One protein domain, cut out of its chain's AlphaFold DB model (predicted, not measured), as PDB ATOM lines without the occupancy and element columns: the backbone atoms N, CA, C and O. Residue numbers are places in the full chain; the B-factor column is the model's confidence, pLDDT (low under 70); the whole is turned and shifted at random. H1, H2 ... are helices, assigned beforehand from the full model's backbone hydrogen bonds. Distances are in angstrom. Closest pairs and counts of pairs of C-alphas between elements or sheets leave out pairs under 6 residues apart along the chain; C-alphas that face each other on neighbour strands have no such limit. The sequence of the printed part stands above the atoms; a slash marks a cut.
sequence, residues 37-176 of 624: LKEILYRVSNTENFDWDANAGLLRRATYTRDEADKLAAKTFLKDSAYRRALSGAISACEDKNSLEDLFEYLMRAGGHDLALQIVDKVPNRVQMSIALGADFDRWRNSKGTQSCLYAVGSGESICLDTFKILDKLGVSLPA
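What this domain is: This is residues 37 to 176 of the 624 residues of an uncharacterized protein of Pseudomonas amygdali pv. lachrymans (UniProt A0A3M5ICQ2). This is a short stack of helices in two rows, with H1, H3, H6 and H8 making one row, H5, H7 and H10 making the other, and the chain passing back and forth between the rows. Short H2 packs on H5 at one end of the stack, while at the other end H8 slants away from H6 and H9 folds back along its last part. The printed part has 140 residues with ten named helices, H1 to H10 in order along the chain, and no named strand; the class is all helix, with 93 residues in the helices. The whole is compact, with a radius of gyration of the C-alphas of 15.2 A and spans of 44 by 31 by 25 A.

How they stand to each other: Begin at H1, residues 37 to 45, which touches H3, residues 66 to 72, at a shallow tilt of 19 degrees, the same way; look at the C-alphas of Leu 37 and Glu 68, their closest, 6.3 A apart. H2, residues 56 to 59, touches H5, residues 81 to 93, with the closest C-alphas, those of Ala 56 and Ala 86, at 4.4 A. H4, residues 75 to 78, and H5 only just touch, and only at the corner, with 3 pairs of C-alphas within 8 A; the closest are those of Leu 78 and Arg 84, 6.0 A. Next comes the hub, H6, residues 97 to 110, which touches H3 at a steep tilt of 51 degrees, the same way, closest at the C-alphas of Ala 69 and Leu 103, 4.8 A. H6 and H7, residues 113 to 122, form a helical hairpin at a shallow tilt of 19 degrees, opposite ways, closest at the C-alphas of Phe 104 and Ala 116, 5.0 A. H7 also touches H5 at a shallow tilt of 15 degrees, the same way, closest at the C-alphas of Ser 88 and Leu 115, 6.3 A. With residues 128 to 129 alone, H8, residues 127 to 142, touches H6 at a shallow tilt of 34.6 degrees, only just short of steep; the closest C-alphas are those of Glu 101 and Met 129, 6.6 A. H8 and H9, residues 148 to 153, form a second helical hairpin, closest at the C-alphas of Trp 140 and Cys 149, 6.6 A. H9 touches residues 108 to 110 of H6, with the C-alphas of Arg 109 and Val 153 at 5.1 A. H10, residues 161 to 170, touches H7 at a shallow tilt of 29 degrees, the same way, closest at the C-alphas of His 113 and Asp 162, 5.6 A. H1 and H10 are apart, as are H5 and H8. In H1, H3 and H5 to H10 every O i to N i+4 pair is within hydrogen-bond range; H2 and H4 are too short for such a pair, and of their single O i to N i+3 pairs the one in H2 is within range and the one in H4 is not.

Where its parts are: Find C-alpha 37 at (130.666, 98.439, 128.492), where H1 begins; it measures 12.1 A. H5 runs 18.7 A and H6 19.8 A, from C-alpha 97 at (128.908, 102.324, 110.456). H7 measures 14.1 A and H8, the longest helix, 22.3 A. H10 runs 14.3 A and ends at C-alpha 170, (123.471, 116.322, 106.440).

The domain as a whole: The two C-alphas farthest apart are those of Ala 54 and Lys 144, 46.6 A. The printed part has no cut and no long link. Mean pLDDT of the printed part is 78.1; look for values under 70 at residues 136 to 160 and 173 to 176, with a mean of 40 in H9.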
ATOM      1  N   LEU A  37     130.395  96.999 128.381       83.75
ATOM      2  CA  LEU A  37     130.666  98.439 128.492       83.75
ATOM      3  C   LEU A  37     129.848  99.088 129.610       83.75
ATOM      4  O   LEU A  37     130.316  99.993 130.295       83.75
ATOM      5  N   LYS A  38     128.631  98.583 129.830       81.38
ATOM      6  CA  LYS A  38     127.767  98.999 130.933       81.38
ATOM      7  C   LYS A  38     128.425  98.763 132.294       81.38
ATOM      8  O   LYS A  38     128.317  99.625 133.161       81.38
ATOM      9  N   GLU A  39     129.111  97.636 132.472       82.38
ATOM     10  CA  GLU A  39     129.825  97.327 133.714       82.38
ATOM     11  C   GLU A  39     131.061  98.219 133.868       82.38
ATOM     12  O   GLU A  39     131.289  98.758 134.949       82.38
ATOM     13  N   ILE A  40     131.805  98.462 132.780       85.69
ATOM     14  CA  ILE A  40     132.931  99.411 132.768       85.69
ATOM     15  C   ILE A  40     132.464 100.797 133.233       85.69
ATOM     16  O   ILE A  40     132.997 101.337 134.202       85.69
ATOM     17  N   LEU A  41     131.430 101.350 132.592       84.88
ATOM     18  CA  LEU A  41     130.887 102.672 132.916       84.88
ATOM     19  C   LEU A  41     130.320 102.724 134.343       84.88
ATOM     20  O   LEU A  41     130.551 103.700 135.056       84.88
ATOM     21  N   TYR A  42     129.631 101.671 134.796       83.00
ATOM     22  CA  TYR A  42     129.126 101.586 136.168       83.00
ATOM     23  C   TYR A  42     130.264 101.632 137.199       83.00
ATOM     24  O   TYR A  42     130.197 102.400 138.159       83.00
ATOM     25  N   ARG A  43     131.338 100.862 137.002       81.62
ATOM     26  CA  ARG A  43     132.479 100.828 137.935       81.62
ATOM     27  C   ARG A  43     133.220 102.154 137.982       81.62
ATOM     28  O   ARG A  43     133.503 102.653 139.069       81.62
ATOM     29  N   VAL A  44     133.456 102.751 136.818       81.19
ATOM     30  CA  VAL A  44     134.115 104.052 136.722       81.19
ATOM     31  C   VAL A  44     133.270 105.149 137.373       81.19
ATOM     32  O   VAL A  44     133.805 105.946 138.134       81.19
ATOM     33  N   SER A  45     131.945 105.146 137.179       74.06
ATOM     34  CA  SER A  45     131.057 106.152 137.790       74.06
ATOM     35  C   SER A  45     131.052 106.147 139.321       74.06
ATOM     36  O   SER A  45     130.770 107.173 139.932       74.06
ATOM     37  N   ASN A  46     131.377 105.009 139.938       73.44
ATOM     38  CA  ASN A  46     131.476 104.861 141.389       73.44
ATOM     39  C   ASN A  46     132.898 105.111 141.927       73.44
ATOM     40  O   ASN A  46     133.134 104.934 143.120       73.44
ATOM     41  N   THR A  47     133.848 105.484 141.067       77.19
ATOM     42  CA  THR A  47     135.230 105.791 141.453       77.19
ATOM     43  C   THR A  47     135.408 107.306 141.510       77.19
ATOM     44  O   THR A  47     135.348 107.982 140.484       77.19
ATOM     45  N   GLU A  48     135.631 107.856 142.705       72.88
ATOM     46  CA  GLU A  48     135.915 109.287 142.860       72.88
ATOM     47  C   GLU A  48     137.214 109.669 142.134       72.88
ATOM     48  O   GLU A  48     138.224 108.972 142.244       72.88
ATOM     49  N   ASN A  49     137.200 110.799 141.418       76.00
ATOM     50  CA  ASN A  49     138.350 111.345 140.683       76.00
ATOM     51  C   ASN A  49     138.957 110.388 139.639       76.00
ATOM     52  O   ASN A  49     140.177 110.347 139.466       76.00
ATOM     53  N   PHE A  50     138.125 109.610 138.942       83.06
ATOM     54  CA  PHE A  50     138.605 108.748 137.864       83.06
ATOM     55  C   PHE A  50     139.266 109.552 136.732       83.06
ATOM     56  O   PHE A  50     138.669 110.459 136.155       83.06
ATOM     57  N   ASP A  51     140.497 109.181 136.382       86.06
ATOM     58  CA  ASP A  51     141.278 109.811 135.317       86.06
ATOM     59  C   ASP A  51     140.918 109.205 133.950       86.06
ATOM     60  O   ASP A  51     141.456 108.168 133.544       86.06
ATOM     61  N   TRP A  52     139.982 109.844 133.245       88.19
ATOM     62  CA  TRP A  52     139.537 109.410 131.919       88.19
ATOM     63  C   TRP A  52     140.601 109.530 130.834       88.19
ATOM     64  O   TRP A  52     140.637 108.681 129.945       88.19
ATOM     65  N   ASP A  53     141.473 110.537 130.898       84.94
ATOM     66  CA  ASP A  53     142.493 110.738 129.867       84.94
ATOM     67  C   ASP A  53     143.495 109.582 129.885       84.94
ATOM     68  O   ASP A  53     143.821 109.005 128.846       84.94
ATOM     69  N   ALA A  54     143.933 109.180 131.079       83.31
ATOM     70  CA  ALA A  54     144.886 108.090 131.207       83.31
ATOM     71  C   ALA A  54     144.278 106.692 131.026       83.31
ATOM     72  O   ALA A  54     145.030 105.723 130.949       83.31
ATOM     73  N   ASN A  55     142.950 106.581 130.985       85.62
ATOM     74  CA  ASN A  55     142.223 105.329 130.773       85.62
ATOM     75  C   ASN A  55     141.332 105.399 129.519       85.62
ATOM     76  O   ASN A  55     140.328 104.689 129.409       85.62
ATOM     77  N   ALA A  56     141.681 106.255 128.555       84.62
ATOM     78  CA  ALA A  56     140.884 106.457 127.349       84.62
ATOM     79  C   ALA A  56     140.720 105.173 126.513       84.62
ATOM     80  O   ALA A  56     139.749 105.043 125.762       84.62
ATOM     81  N   GLY A  57     141.635 104.201 126.642       84.75
ATOM     82  CA  GLY A  57     141.542 102.910 125.963       84.75
ATOM     83  C   GLY A  57     140.350 102.057 126.399       84.75
ATOM     84  O   GLY A  57     139.902 101.223 125.617       84.75
ATOM     85  N   LEU A  58     139.765 102.305 127.578       88.62
ATOM     86  CA  LEU A  58     138.623 101.539 128.095       88.62
ATOM     87  C   LEU A  58     137.356 101.657 127.237       88.62
ATOM     88  O   LEU A  58     136.528 100.746 127.223       88.62
ATOM     89  N   LEU A  59     137.198 102.778 126.531       90.69
ATOM     90  CA  LEU A  59     136.029 103.049 125.692       90.69
ATOM     91  C   LEU A  59     136.206 102.542 124.255       90.69
ATOM     92  O   LEU A  59     135.226 102.456 123.515       90.69
ATOM     93  N   ARG A  60     137.437 102.216 123.835       89.19
ATOM     94  CA  ARG A  60     137.762 101.898 122.438       89.19
ATOM     95  C   ARG A  60     137.251 100.516 122.052       89.19
ATOM     96  O   ARG A  60     137.660  99.512 122.633       89.19
ATOM     97  N   ARG A  61     136.394 100.458 121.031       85.81
ATOM     98  CA  ARG A  61     135.892  99.213 120.433       85.81
ATOM     99  C   ARG A  61     135.721  99.376 118.929       85.81
ATOM    100  O   ARG A  61     135.531 100.485 118.444       85.81
ATOM    101  N   ALA A  62     135.773  98.259 118.206       86.12
ATOM    102  CA  ALA A  62     135.504  98.238 116.768       86.12
ATOM    103  C   ALA A  62     134.004  98.394 116.449       86.12
ATOM    104  O   ALA A  62     133.654  98.957 115.414       86.12
ATOM    105  N   THR A  63     133.141  97.901 117.343       89.38
ATOM    106  CA  THR A  63     131.675  97.899 117.236       89.38
ATOM    107  C   THR A  63     131.053  98.201 118.599       89.38
ATOM    108  O   THR A  63     131.586  97.768 119.626       89.38
ATOM    109  N   TYR A  64     129.889  98.842 118.596       90.06
ATOM    110  CA  TYR A  64     129.025  99.050 119.753       90.06
ATOM    111  C   TYR A  64     127.638  98.493 119.452       90.06
ATOM    112  O   TYR A  64     127.112  98.639 118.352       90.06
ATOM    113  N   THR A  65     127.019  97.866 120.443       90.00
ATOM    114  CA  THR A  65     125.576  97.624 120.378       90.00
ATOM    115  C   THR A  65     124.810  98.931 120.598       90.00
ATOM    116  O   THR A  65     125.332  99.881 121.184       90.00
ATOM    117  N   ARG A  66     123.540  98.972 120.190       88.25
ATOM    118  CA  ARG A  66     122.671 100.137 120.405       88.25
ATOM    119  C   ARG A  66     122.565 100.540 121.884       88.25
ATOM    120  O   ARG A  66     122.638 101.721 122.210       88.25
ATOM    121  N   ASP A  67     122.469  99.558 122.781       89.12
ATOM    122  CA  ASP A  67     122.442  99.786 124.233       89.12
ATOM    123  C   ASP A  67     123.773 100.358 124.751       89.12
ATOM    124  O   ASP A  67     123.790 101.186 125.661       89.12
ATOM    125  N   GLU A  68     124.901  99.933 124.183       89.19
ATOM    126  CA  GLU A  68     126.219 100.470 124.528       89.19
ATOM    127  C   GLU A  68     126.399 101.906 124.029       89.19
ATOM    128  O   GLU A  68     126.933 102.736 124.766       89.19
ATOM    129  N   ALA A  69     125.904 102.219 122.829       90.75
ATOM    130  CA  ALA A  69     125.902 103.570 122.279       90.75
ATOM    131  C   ALA A  69     125.085 104.545 123.151       90.75
ATOM    132  O   ALA A  69     125.572 105.630 123.472       90.75
ATOM    133  N   ASP A  70     123.902 104.130 123.626       88.44
ATOM    134  CA  ASP A  70     123.096 104.890 124.599       88.44
ATOM    135  C   ASP A  70     123.884 105.185 125.887       88.44
ATOM    136  O   ASP A  70     123.898 106.309 126.388       88.44
ATOM    137  N   LYS A  71     124.597 104.186 126.424       89.00
ATOM    138  CA  LYS A  71     125.377 104.359 127.660       89.00
ATOM    139  C   LYS A  71     126.599 105.255 127.469       89.00
ATOM    140  O   LYS A  71     126.895 106.039 128.370       89.00
ATOM    141  N   LEU A  72     127.275 105.180 126.321       90.69
ATOM    142  CA  LEU A  72     128.388 106.077 125.990       90.69
ATOM    143  C   LEU A  72     127.943 107.535 125.882       90.69
ATOM    144  O   LEU A  72     128.656 108.435 126.325       90.69
ATOM    145  N   ALA A  73     126.756 107.767 125.330       89.06
ATOM    146  CA  ALA A  73     126.179 109.094 125.178       89.06
ATOM    147  C   ALA A  73     125.421 109.584 126.429       89.06
ATOM    148  O   ALA A  73     124.731 110.600 126.373       89.06
ATOM    149  N   ALA A  74     125.521 108.902 127.574       86.19
ATOM    150  CA  ALA A  74     124.786 109.306 128.766       86.19
ATOM    151  C   ALA A  74     125.210 110.709 129.255       86.19
ATOM    152  O   ALA A  74     126.380 110.961 129.558       86.19
ATOM    153  N   LYS A  75     124.226 111.612 129.416       80.69
ATOM    154  CA  LYS A  75     124.428 113.025 129.807       80.69
ATOM    155  C   LYS A  75     125.241 113.193 131.099       80.69
ATOM    156  O   LYS A  75     125.902 114.209 131.281       80.69
ATOM    157  N   THR A  76     125.211 112.211 132.000       82.12
ATOM    158  CA  THR A  76     125.985 112.221 133.251       82.12
ATOM    159  C   THR A  76     127.492 112.248 133.016       82.12
ATOM    160  O   THR A  76     128.181 112.974 133.722       82.12
ATOM    161  N   PHE A  77     127.995 111.507 132.024       83.56
ATOM    162  CA  PHE A  77     129.428 111.459 131.714       83.56
ATOM    163  C   PHE A  77     129.861 112.595 130.790       83.56
ATOM    164  O   PHE A  77     130.956 113.125 130.940       83.56
ATOM    165  N   LEU A  78     128.988 113.030 129.876       82.94
ATOM    166  CA  LEU A  78     129.295 114.103 128.920       82.94
ATOM    167  C   LEU A  78     129.566 115.471 129.571       82.94
ATOM    168  O   LEU A  78     130.084 116.363 128.907       82.94
ATOM    169  N   LYS A  79     129.252 115.655 130.858       80.25
ATOM    170  CA  LYS A  79     129.640 116.862 131.606       80.25
ATOM    171  C   LYS A  79     131.146 116.939 131.879       80.25
ATOM    172  O   LYS A  79     131.654 118.027 132.126       80.25
ATOM    173  N   ASP A  80     131.852 115.811 131.837       82.38
ATOM    174  CA  ASP A  80     133.287 115.731 132.094       82.38
ATOM    175  C   ASP A  80     134.097 115.899 130.794       82.38
ATOM    176  O   ASP A  80     133.961 115.132 129.835       82.38
ATOM    177  N   SER A  81     134.976 116.906 130.764       84.19
ATOM    178  CA  SER A  81     135.845 117.183 129.614       84.19
ATOM    179  C   SER A  81     136.845 116.059 129.312       84.19
ATOM    180  O   SER A  81     137.142 115.815 128.141       84.19
ATOM    181  N   ALA A  82     137.339 115.347 130.331       86.56
ATOM    182  CA  ALA A  82     138.274 114.238 130.156       86.56
ATOM    183  C   ALA A  82     137.558 113.016 129.563       86.56
ATOM    184  O   ALA A  82     138.068 112.372 128.645       86.56
ATOM    185  N   TYR A  83     136.315 112.759 129.988       90.56
ATOM    186  CA  TYR A  83     135.471 111.740 129.362       90.56
ATOM    187  C   TYR A  83     135.196 112.048 127.886       90.56
ATOM    188  O   TYR A  83     135.334 111.168 127.036       90.56
ATOM    189  N   ARG A  84     134.854 113.300 127.546       90.75
ATOM    190  CA  ARG A  84     134.624 113.707 126.144       90.75
ATOM    191  C   ARG A  84     135.853 113.468 125.268       90.75
ATOM    192  O   ARG A  84     135.709 112.961 124.156       90.75
ATOM    193  N   ARG A  85     137.060 113.766 125.768       91.75
ATOM    194  CA  ARG A  85     138.319 113.457 125.063       91.75
ATOM    195  C   ARG A  85     138.506 111.954 124.858       91.75
ATOM    196  O   ARG A  85     138.808 111.528 123.742       91.75
ATOM    197  N   ALA A  86     138.270 111.145 125.891       91.06
ATOM    198  CA  ALA A  86     138.332 109.689 125.782       91.06
ATOM    199  C   ALA A  86     137.332 109.141 124.745       91.06
ATOM    200  O   ALA A  86     137.695 108.319 123.897       91.06
ATOM    201  N   LEU A  87     136.093 109.643 124.758       94.12
ATOM    202  CA  LEU A  87     135.037 109.252 123.825       94.12
ATOM    203  C   LEU A  87     135.336 109.683 122.380       94.12
ATOM    204  O   LEU A  87     135.106 108.903 121.461       94.12
ATOM    205  N   SER A  88     135.928 110.859 122.158       94.25
ATOM    206  CA  SER A  88     136.412 111.280 120.832       94.25
ATOM    207  C   SER A  88     137.451 110.301 120.262       94.25
ATOM    208  O   SER A  88     137.382 109.905 119.093       94.25
ATOM    209  N   GLY A  89     138.370 109.817 121.106       91.25
ATOM    210  CA  GLY A  89     139.316 108.764 120.727       91.25
ATOM    211  C   GLY A  89     138.628 107.440 120.370       91.25
ATOM    212  O   GLY A  89     139.040 106.762 119.428       91.25
ATOM    213  N   ALA A  90     137.557 107.087 121.080       92.19
ATOM    214  CA  ALA A  90     136.753 105.901 120.796       92.19
ATOM    215  C   ALA A  90     135.971 106.025 119.471       92.19
ATOM    216  O   ALA A  90     136.025 105.115 118.644       92.19
ATOM    217  N   ILE A  91     135.347 107.179 119.210       94.62
ATOM    218  CA  ILE A  91     134.701 107.509 117.926       94.62
ATOM    219  C   ILE A  91     135.705 107.394 116.778       94.62
ATOM    220  O   ILE A  91     135.419 106.779 115.748       94.62
ATOM    221  N   SER A  92     136.912 107.928 116.971       91.62
ATOM    222  CA  SER A  92     137.991 107.872 115.981       91.62
ATOM    223  C   SER A  92     138.445 106.441 115.678       91.62
ATOM    224  O   SER A  92     138.786 106.155 114.532       91.62
ATOM    225  N   ALA A  93     138.374 105.525 116.649       89.31
ATOM    226  CA  ALA A  93     138.761 104.119 116.493       89.31
ATOM    227  C   ALA A  93     137.638 103.191 115.978       89.31
ATOM    228  O   ALA A  93     137.935 102.127 115.446       89.31
ATOM    229  N   CYS A  94     136.366 103.569 116.120       91.62
ATOM    230  CA  CYS A  94     135.228 102.742 115.703       91.62
ATOM    231  C   CYS A  94     135.078 102.702 114.173       91.62
ATOM    232  O   CYS A  94     134.923 103.749 113.546       91.62
ATOM    233  N   GLU A  95     135.122 101.527 113.551       87.62
ATOM    234  CA  GLU A  95     135.007 101.385 112.086       87.62
ATOM    235  C   GLU A  95     133.596 100.983 111.635       87.62
ATOM    236  O   GLU A  95     133.256 101.131 110.460       87.62
ATOM    237  N   ASP A  96     132.756 100.497 112.554       91.81
ATOM    238  CA  ASP A  96     131.408 100.054 112.222       91.81
ATOM    239  C   ASP A  96     130.431 101.218 112.040       91.81
ATOM    240  O   ASP A  96     130.180 102.026 112.937       91.81
ATOM    241  N   LYS A  97     129.821 101.257 110.855       90.12
ATOM    242  CA  LYS A  97     128.908 102.324 110.456       90.12
ATOM    243  C   LYS A  97     127.651 102.374 111.331       90.12
ATOM    244  O   LYS A  97     127.247 103.465 111.719       90.12
ATOM    245  N   ASN A  98     127.043 101.228 111.637       90.56
ATOM    246  CA  ASN A  98     125.792 101.192 112.404       90.56
ATOM    247  C   ASN A  98     126.022 101.663 113.844       90.56
ATOM    248  O   ASN A  98     125.243 102.449 114.369       90.56
ATOM    249  N   SER A  99     127.144 101.257 114.440       92.12
ATOM    250  CA  SER A  99     127.585 101.717 115.757       92.12
ATOM    251  C   SER A  99     127.757 103.236 115.808       92.12
ATOM    252  O   SER A  99     127.357 103.879 116.776       92.12
ATOM    253  N   LEU A 100     128.354 103.820 114.762       92.94
ATOM    254  CA  LEU A 100     128.511 105.267 114.627       92.94
ATOM    255  C   LEU A 100     127.158 105.973 114.432       92.94
ATOM    256  O   LEU A 100     126.937 107.015 115.037       92.94
ATOM    257  N   GLU A 101     126.247 105.414 113.634       90.44
ATOM    258  CA  GLU A 101     124.893 105.959 113.438       90.44
ATOM    259  C   GLU A 101     124.056 105.932 114.729       90.44
ATOM    260  O   GLU A 101     123.448 106.947 115.074       90.44
ATOM    261  N   ASP A 102     124.083 104.828 115.482       90.50
ATOM    262  CA  ASP A 102     123.424 104.736 116.791       90.50
ATOM    263  C   ASP A 102     124.039 105.744 117.778       90.50
ATOM    264  O   ASP A 102     123.323 106.490 118.447       90.50
ATOM    265  N   LEU A 103     125.372 105.825 117.852       92.12
ATOM    266  CA  LEU A 103     126.055 106.764 118.745       92.12
ATOM    267  C   LEU A 103     125.768 108.226 118.374       92.12
ATOM    268  O   LEU A 103     125.567 109.044 119.268       92.12
ATOM    269  N   PHE A 104     125.688 108.550 117.082       91.75
ATOM    270  CA  PHE A 104     125.251 109.860 116.599       91.75
ATOM    271  C   PHE A 104     123.844 110.204 117.106       91.75
ATOM    272  O   PHE A 104     123.656 111.277 117.679       91.75
ATOM    273  N   GLU A 105     122.875 109.290 116.961       86.44
ATOM    274  CA  GLU A 105     121.496 109.473 117.438       86.44
ATOM    275  C   GLU A 105     121.465 109.814 118.938       86.44
ATOM    276  O   GLU A 105     120.817 110.781 119.355       86.44
ATOM    277  N   TYR A 106     122.189 109.051 119.763       88.06
ATOM    278  CA  TYR A 106     122.192 109.264 121.209       88.06
ATOM    279  C   TYR A 106     122.980 110.509 121.639       88.06
ATOM    280  O   TYR A 106     122.534 111.220 122.540       88.06
ATOM    281  N   LEU A 107     124.101 110.831 120.985       88.38
ATOM    282  CA  LEU A 107     124.866 112.053 121.261       88.38
ATOM    283  C   LEU A 107     124.067 113.313 120.924       88.38
ATOM    284  O   LEU A 107     124.057 114.254 121.721       88.38
ATOM    285  N   MET A 108     123.351 113.314 119.795       81.94
ATOM    286  CA  MET A 108     122.449 114.408 119.425       81.94
ATOM    287  C   MET A 108     121.386 114.638 120.503       81.94
ATOM    288  O   MET A 108     121.210 115.769 120.952       81.94
ATOM    289  N   ARG A 109     120.754 113.568 121.003       76.38
ATOM    290  CA  ARG A 109     119.747 113.639 122.079       76.38
ATOM    291  C   ARG A 109     120.309 114.069 123.431       76.38
ATOM    292  O   ARG A 109     119.600 114.681 124.227       76.38
ATOM    293  N   ALA A 110     121.560 113.728 123.718       76.69
ATOM    294  CA  ALA A 110     122.205 114.055 124.984       76.69
ATOM    295  C   ALA A 110     122.849 115.455 125.012       76.69
ATOM    296  O   ALA A 110     123.220 115.917 126.092       76.69
ATOM    297  N   GLY A 111     122.963 116.129 123.860       75.19
ATOM    298  CA  GLY A 111     123.625 117.434 123.717       75.19
ATOM    299  C   GLY A 111     125.139 117.363 123.461       75.19
ATOM    300  O   GLY A 111     125.824 118.373 123.584       75.19
ATOM    301  N   GLY A 112     125.685 116.193 123.111       82.56
ATOM    302  CA  GLY A 112     127.104 115.988 122.769       82.56
ATOM    303  C   GLY A 112     127.406 116.276 121.294       82.56
ATOM    304  O   GLY A 112     127.852 115.387 120.569       82.56
ATOM    305  N   HIS A 113     127.074 117.480 120.820       84.25
ATOM    306  CA  HIS A 113     127.031 117.803 119.384       84.25
ATOM    307  C   HIS A 113     128.401 117.910 118.726       84.25
ATOM    308  O   HIS A 113     128.548 117.540 117.570       84.25
ATOM    309  N   ASP A 114     129.420 118.324 119.466       86.94
ATOM    310  CA  ASP A 114     130.812 118.307 119.016       86.94
ATOM    311  C   ASP A 114     131.275 116.886 118.649       86.94
ATOM    312  O   ASP A 114     131.903 116.665 117.615       86.94
ATOM    313  N   LEU A 115     130.924 115.899 119.479       92.75
ATOM    314  CA  LEU A 115     131.240 114.490 119.248       92.75
ATOM    315  C   LEU A 115     130.376 113.906 118.125       92.75
ATOM    316  O   LEU A 115     130.872 113.138 117.301       92.75
ATOM    317  N   ALA A 116     129.100 114.296 118.043       91.25
ATOM    318  CA  ALA A 116     128.227 113.913 116.935       91.25
ATOM    319  C   ALA A 116     128.739 114.462 115.589       91.25
ATOM    320  O   ALA A 116     128.713 113.751 114.584       91.25
ATOM    321  N   LEU A 117     129.275 115.686 115.566       91.50
ATOM    322  CA  LEU A 117     129.873 116.294 114.378       91.50
ATOM    323  C   LEU A 117     131.087 115.494 113.883       91.50
ATOM    324  O   LEU A 117     131.190 115.231 112.685       91.50
ATOM    325  N   GLN A 118     131.941 115.006 114.792       94.19
ATOM    326  CA  GLN A 118     133.057 114.114 114.437       94.19
ATOM    327  C   GLN A 118     132.573 112.831 113.747       94.19
ATOM    328  O   GLN A 118     133.210 112.348 112.808       94.19
ATOM    329  N   ILE A 119     131.433 112.283 114.182       94.31
ATOM    330  CA  ILE A 119     130.827 111.111 113.544       94.31
ATOM    331  C   ILE A 119     130.349 111.449 112.129       94.31
ATOM    332  O   ILE A 119     130.636 110.701 111.194       94.31
ATOM    333  N   VAL A 120     129.655 112.576 111.953       92.00
ATOM    334  CA  VAL A 120     129.187 113.029 110.632       92.00
ATOM    335  C   VAL A 120     130.366 113.200 109.675       92.00
ATOM    336  O   VAL A 120     130.307 112.737 108.536       92.00
ATOM    337  N   ASP A 121     131.461 113.804 110.133       90.44
ATOM    338  CA  ASP A 121     132.673 113.972 109.328       90.44
ATOM    339  C   ASP A 121     133.312 112.638 108.940       90.44
ATOM    340  O   ASP A 121     133.757 112.477 107.803       90.44
ATOM    341  N   LYS A 122     133.281 111.657 109.844       90.62
ATOM    342  CA  LYS A 122     133.839 110.324 109.618       90.62
ATOM    343  C   LYS A 122     132.990 109.446 108.696       90.62
ATOM    344  O   LYS A 122     133.548 108.631 107.964       90.62
ATOM    345  N   VAL A 123     131.661 109.568 108.721       88.31
ATOM    346  CA  VAL A 123     130.765 108.704 107.935       88.31
ATOM    347  C   VAL A 123     130.542 109.293 106.531       88.31
ATOM    348  O   VAL A 123     129.900 110.336 106.398       88.31
ATOM    349  N   PRO A 124     131.008 108.629 105.451       77.12
ATOM    350  CA  PRO A 124     130.935 109.181 104.095       77.12
ATOM    351  C   PRO A 124     129.530 109.097 103.474       77.12
ATOM    352  O   PRO A 124     129.174 109.930 102.646       77.12
ATOM    353  N   ASN A 125     128.712 108.109 103.861       81.19
ATOM    354  CA  ASN A 125     127.331 107.960 103.387       81.19
ATOM    355  C   ASN A 125     126.339 108.239 104.521       81.19
ATOM    356  O   ASN A 125     126.026 107.350 105.317       81.19
ATOM    357  N   ARG A 126     125.839 109.474 104.536       83.75
ATOM    358  CA  ARG A 126     125.065 110.082 105.626       83.75
ATOM    359  C   ARG A 126     123.548 110.036 105.422       83.75
ATOM    360  O   ARG A 126     122.809 110.655 106.179       83.75
ATOM    361  N   VAL A 127     123.070 109.320 104.400       82.44
ATOM    362  CA  VAL A 127     121.644 109.309 104.022       82.44
ATOM    363  C   VAL A 127     120.750 108.874 105.186       82.44
ATOM    364  O   VAL A 127     119.734 109.511 105.432       82.44
ATOM    365  N   GLN A 128     121.135 107.838 105.937       80.62
ATOM    366  CA  GLN A 128     120.332 107.360 107.069       80.62
ATOM    367  C   GLN A 128     120.322 108.349 108.237       80.62
ATOM    368  O   GLN A 128     119.259 108.601 108.792       80.62
ATOM    369  N   MET A 129     121.460 108.978 108.555       84.94
ATOM    370  CA  MET A 129     121.526 110.051 109.559       84.94
ATOM    371  C   MET A 129     120.625 111.234 109.176       84.94
ATOM    372  O   MET A 129     119.890 111.748 110.013       84.94
ATOM    373  N   SER A 130     120.641 111.625 107.896       82.69
ATOM    374  CA  SER A 130     119.791 112.690 107.349       82.69
ATOM    375  C   SER A 130     118.301 112.329 107.432       82.69
ATOM    376  O   SER A 130     117.506 113.109 107.955       82.69
ATOM    377  N   ILE A 131     117.922 111.112 107.013       79.06
ATOM    378  CA  ILE A 131     116.540 110.610 107.105       79.06
ATOM    379  C   ILE A 131     116.078 110.533 108.562       79.06
ATOM    380  O   ILE A 131     114.965 110.957 108.856       79.06
ATOM    381  N   ALA A 132     116.899 110.000 109.468       75.44
ATOM    382  CA  ALA A 132     116.552 109.860 110.879       75.44
ATOM    383  C   ALA A 132     116.308 111.228 111.528       75.44
ATOM    384  O   ALA A 132     115.265 111.439 112.146       75.44
ATOM    385  N   LEU A 133     117.225 112.177 111.310       75.38
ATOM    386  CA  LEU A 133     117.110 113.531 111.844       75.38
ATOM    387  C   LEU A 133     115.906 114.278 111.244       75.38
ATOM    388  O   LEU A 133     115.131 114.890 111.977       75.38
ATOM    389  N   GLY A 134     115.694 114.171 109.928       70.31
ATOM    390  CA  GLY A 134     114.529 114.744 109.249       70.31
ATOM    391  C   GLY A 134     113.200 114.144 109.722       70.31
ATOM    392  O   GLY A 134     112.252 114.877 110.000       70.31
ATOM    393  N   ALA A 135     113.132 112.821 109.886       71.12
ATOM    394  CA  ALA A 135     111.941 112.125 110.371       71.12
ATOM    395  C   ALA A 135     111.611 112.478 111.827       71.12
ATOM    396  O   ALA A 135     110.432 112.566 112.176       71.12
ATOM    397  N   ASP A 136     112.620 112.698 112.671       68.50
ATOM    398  CA  ASP A 136     112.414 113.159 114.042       68.50
ATOM    399  C   ASP A 136     111.866 114.600 114.069       68.50
ATOM    400  O   ASP A 136     110.909 114.868 114.806       68.50
ATOM    401  N   PHE A 137     112.349 115.498 113.195       67.56
ATOM    402  CA  PHE A 137     111.758 116.833 113.020       67.56
ATOM    403  C   PHE A 137     110.306 116.776 112.513       67.56
ATOM    404  O   PHE A 137     109.433 117.452 113.064       67.56
ATOM    405  N   ASP A 138     110.012 115.945 111.509       63.53
ATOM    406  CA  ASP A 138     108.662 115.790 110.951       63.53
ATOM    407  C   ASP A 138     107.681 115.155 111.946       63.53
ATOM    408  O   ASP A 138     106.530 115.592 112.075       63.53
ATOM    409  N   ARG A 139     108.116 114.127 112.684       64.94
ATOM    410  CA  ARG A 139     107.318 113.507 113.749       64.94
ATOM    411  C   ARG A 139     106.960 114.541 114.811       64.94
ATOM    412  O   ARG A 139     105.817 114.564 115.269       64.94
ATOM    413  N   TRP A 140     107.905 115.406 115.173       60.84
ATOM    414  CA  TRP A 140     107.661 116.499 116.104       60.84
ATOM    415  C   TRP A 140     106.670 117.530 115.548       60.84
ATOM    416  O   TRP A 140     105.689 117.847 116.223       60.84
ATOM    417  N   ARG A 141     106.838 117.974 114.294       55.59
ATOM    418  CA  ARG A 141     105.901 118.896 113.623       55.59
ATOM    419  C   ARG A 141     104.449 118.459 113.753       55.59
ATOM    420  O   ARG A 141     103.555 119.271 113.985       55.59
ATOM    421  N   ASN A 142     104.219 117.162 113.606       59.84
ATOM    422  CA  ASN A 142     102.885 116.585 113.573       59.84
ATOM    423  C   ASN A 142     102.321 116.258 114.974       59.84
ATOM    424  O   ASN A 142     101.126 115.989 115.086       59.84
ATOM    425  N   SER A 143     103.129 116.295 116.043       54.94
ATOM    426  CA  SER A 143     102.726 115.838 117.385       54.94
ATOM    427  C   SER A 143     102.084 116.911 118.280       54.94
ATOM    428  O   SER A 143     101.636 116.588 119.378       54.94
ATOM    429  N   LYS A 144     101.978 118.174 117.829       50.31
ATOM    430  CA  LYS A 144     101.407 119.315 118.590       50.31
ATOM    431  C   LYS A 144     102.015 119.534 119.998       50.31
ATOM    432  O   LYS A 144     101.380 120.169 120.839       50.31
ATOM    433  N   GLY A 145     103.220 119.028 120.272       48.03
ATOM    434  CA  GLY A 145     103.882 119.141 121.575       48.03
ATOM    435  C   GLY A 145     104.837 120.334 121.652       48.03
ATOM    436  O   GLY A 145     105.937 120.271 121.111       48.03
ATOM    437  N   THR A 146     104.438 121.373 122.386       42.62
ATOM    438  CA  THR A 146     105.131 122.659 122.638       42.62
ATOM    439  C   THR A 146     106.479 122.580 123.388       42.62
ATOM    440  O   THR A 146     106.901 123.570 123.976       42.62
ATOM    441  N   GLN A 147     107.125 121.410 123.481       43.53
ATOM    442  CA  GLN A 147     108.329 121.203 124.315       43.53
ATOM    443  C   GLN A 147     109.341 120.171 123.771       43.53
ATOM    444  O   GLN A 147     110.348 119.899 124.424       43.53
ATOM    445  N   SER A 148     109.093 119.541 122.616       36.44
ATOM    446  CA  SER A 148     109.805 118.306 122.228       36.44
ATOM    447  C   SER A 148     110.929 118.474 121.206       36.44
ATOM    448  O   SER A 148     111.736 117.547 121.108       36.44
ATOM    449  N   CYS A 149     111.034 119.592 120.478       37.84
ATOM    450  CA  CYS A 149     112.176 119.785 119.578       37.84
ATOM    451  C   CYS A 149     113.479 119.772 120.374       37.84
ATOM    452  O   CYS A 149     114.417 119.074 120.005       37.84
ATOM    453  N   LEU A 150     113.488 120.461 121.520       42.75
ATOM    454  CA  LEU A 150     114.618 120.482 122.437       42.75
ATOM    455  C   LEU A 150     115.020 119.053 122.828       42.75
ATOM    456  O   LEU A 150     116.152 118.686 122.621       42.75
ATOM    457  N   TYR A 151     114.127 118.143 123.210       38.69
ATOM    458  CA  TYR A 151     114.546 116.766 123.542       38.69
ATOM    459  C   TYR A 151     115.183 115.949 122.393       38.69
ATOM    460  O   TYR A 151     115.981 115.057 122.678       38.69
ATOM    461  N   ALA A 152     114.865 116.228 121.124       40.56
ATOM    462  CA  ALA A 152     115.461 115.529 119.978       40.56
ATOM    463  C   ALA A 152     116.873 116.041 119.643       40.56
ATOM    464  O   ALA A 152     117.721 115.264 119.207       40.56
ATOM    465  N   VAL A 153     117.131 117.328 119.903       45.62
ATOM    466  CA  VAL A 153     118.449 117.963 119.756       45.62
ATOM    467  C   VAL A 153     119.187 118.135 121.091       45.62
ATOM    468  O   VAL A 153     120.313 118.588 121.053       45.62
ATOM    469  N   GLY A 154     118.616 117.774 122.246       38.78
ATOM    470  CA  GLY A 154     119.140 117.991 123.610       38.78
ATOM    471  C   GLY A 154     118.237 118.862 124.516       38.78
ATOM    472  O   GLY A 154     117.826 119.965 124.177       38.78
ATOM    473  N   SER A 155     117.894 118.394 125.720       40.62
ATOM    474  CA  SER A 155     117.044 119.136 126.679       40.62
ATOM    475  C   SER A 155     117.423 120.623 126.785       40.62
ATOM    476  O   SER A 155     118.544 120.875 127.200       40.62
ATOM    477  N   GLY A 156     116.535 121.572 126.468       40.75
ATOM    478  CA  GLY A 156     116.636 123.011 126.787       40.75
ATOM    479  C   GLY A 156     117.841 123.814 126.265       40.75
ATOM    480  O   GLY A 156     117.676 125.004 126.031       40.75
ATOM    481  N   GLU A 157     119.002 123.188 126.058       45.75
ATOM    482  CA  GLU A 157     120.385 123.696 126.065       45.75
ATOM    483  C   GLU A 157     121.067 123.620 124.687       45.75
ATOM    484  O   GLU A 157     122.257 123.883 124.577       45.75
ATOM    485  N   SER A 158     120.357 123.228 123.625       49.34
ATOM    486  CA  SER A 158     120.988 122.335 122.652       49.34
ATOM    487  C   SER A 158     121.072 122.768 121.192       49.34
ATOM    488  O   SER A 158     121.462 121.955 120.367       49.34
ATOM    489  N   ILE A 159     120.696 123.989 120.818       61.22
ATOM    490  CA  ILE A 159     121.037 124.485 119.477       61.22
ATOM    491  C   ILE A 159     122.310 125.304 119.626       61.22
ATOM    492  O   ILE A 159     122.276 126.428 120.126       61.22
ATOM    493  N   CYS A 160     123.428 124.706 119.227       68.00
ATOM    494  CA  CYS A 160     124.748 125.313 119.220       68.00
ATOM    495  C   CYS A 160     125.339 125.317 117.799       68.00
ATOM    496  O   CYS A 160     124.728 124.850 116.835       68.00
ATOM    497  N   LEU A 161     126.550 125.855 117.657       72.06
ATOM    498  CA  LEU A 161     127.237 125.966 116.375       72.06
ATOM    499  C   LEU A 161     127.440 124.591 115.723       72.06
ATOM    500  O   LEU A 161     127.265 124.441 114.514       72.06
ATOM    501  N   ASP A 162     127.759 123.575 116.525       79.06
ATOM    502  CA  ASP A 162     127.964 122.215 116.031       79.06
ATOM    503  C   ASP A 162     126.658 121.590 115.527       79.06
ATOM    504  O   ASP A 162     126.679 120.883 114.521       79.06
ATOM    505  N   THR A 163     125.507 121.931 116.124       77.31
ATOM    506  CA  THR A 163     124.190 121.538 115.597       77.31
ATOM    507  C   THR A 163     124.007 122.033 114.164       77.31
ATOM    508  O   THR A 163     123.650 121.252 113.284       77.31
ATOM    509  N   PHE A 164     124.278 123.316 113.901       75.50
ATOM    510  CA  PHE A 164     124.136 123.896 112.562       75.50
ATOM    511  C   PHE A 164     125.122 123.281 111.563       75.50
ATOM    512  O   PHE A 164     124.739 122.988 110.432       75.50
ATOM    513  N   LYS A 165     126.363 123.001 111.984       80.12
ATOM    514  CA  LYS A 165     127.357 122.310 111.143       80.12
ATOM    515  C   LYS A 165     126.919 120.894 110.777       80.12
ATOM    516  O   LYS A 165     127.096 120.478 109.634       80.12
ATOM    517  N   ILE A 166     126.333 120.156 111.724       83.75
ATOM    518  CA  ILE A 166     125.758 118.827 111.478       83.75
ATOM    519  C   ILE A 166     124.631 118.927 110.452       83.75
ATOM    520  O   ILE A 166     124.636 118.199 109.462       83.75
ATOM    521  N   LEU A 167     123.688 119.843 110.668       78.31
ATOM    522  CA  LEU A 167     122.546 120.066 109.784       78.31
ATOM    523  C   LEU A 167     122.986 120.397 108.352       78.31
ATOM    524  O   LEU A 167     122.526 119.751 107.409       78.31
ATOM    525  N   ASP A 168     123.941 121.315 108.199       79.25
ATOM    526  CA  ASP A 168     124.521 121.694 106.906       79.25
ATOM    527  C   ASP A 168     125.175 120.494 106.201       79.25
ATOM    528  O   ASP A 168     124.865 120.195 105.048       79.25
ATOM    529  N   LYS A 169     125.988 119.710 106.924       83.19
ATOM    530  CA  LYS A 169     126.653 118.502 106.399       83.19
ATOM    531  C   LYS A 169     125.698 117.355 106.062       83.19
ATOM    532  O   LYS A 169     126.072 116.482 105.268       83.19
ATOM    533  N   LEU A 170     124.523 117.311 106.688       82.00
ATOM    534  CA  LEU A 170     123.471 116.322 106.440       82.00
ATOM    535  C   LEU A 170     122.435 116.795 105.410       82.00
ATOM    536  O   LEU A 170     121.583 115.995 105.012       82.00
ATOM    537  N   GLY A 171     122.496 118.061 104.983       74.00
ATOM    538  CA  GLY A 171     121.496 118.671 104.107       74.00
ATOM    539  C   GLY A 171     120.104 118.739 104.742       74.00
ATOM    540  O   GLY A 171     119.107 118.652 104.031       74.00
ATOM    541  N   VAL A 172     120.032 118.836 106.073       73.06
ATOM    542  CA  VAL A 172     118.778 118.920 106.834       73.06
ATOM    543  C   VAL A 172     118.618 120.344 107.345       73.06
ATOM    544  O   VAL A 172     119.560 120.932 107.862       73.06
ATOM    545  N   SER A 173     117.420 120.902 107.231       64.69
ATOM    546  CA  SER A 173     117.133 122.265 107.679       64.69
ATOM    547  C   SER A 173     116.303 122.255 108.954       64.69
ATOM    548  O   SER A 173     115.418 121.415 109.122       64.69
ATOM    549  N   LEU A 174     116.552 123.219 109.846       63.78
ATOM    550  CA  LEU A 174     115.668 123.445 110.987       63.78
ATOM    551  C   LEU A 174     114.296 123.931 110.496       63.78
ATOM    552  O   LEU A 174     114.236 124.821 109.643       63.78
ATOM    553  N   PRO A 175     113.185 123.393 111.028       55.19
ATOM    554  CA  PRO A 175     111.864 123.838 110.617       55.19
ATOM    555  C   PRO A 175     111.591 125.316 110.938       55.19
ATOM    556  O   PRO A 175     111.836 125.785 112.051       55.19
ATOM    557  N   ALA A 176     110.972 126.028 109.993       50.59
ATOM    558  CA  ALA A 176     110.725 127.473 110.052       50.59
ATOM    559  C   ALA A 176     109.770 127.958 111.164       50.59
ATOM    560  O   ALA A 176     109.539 129.153 111.261       50.59
TER     561      ALA A 176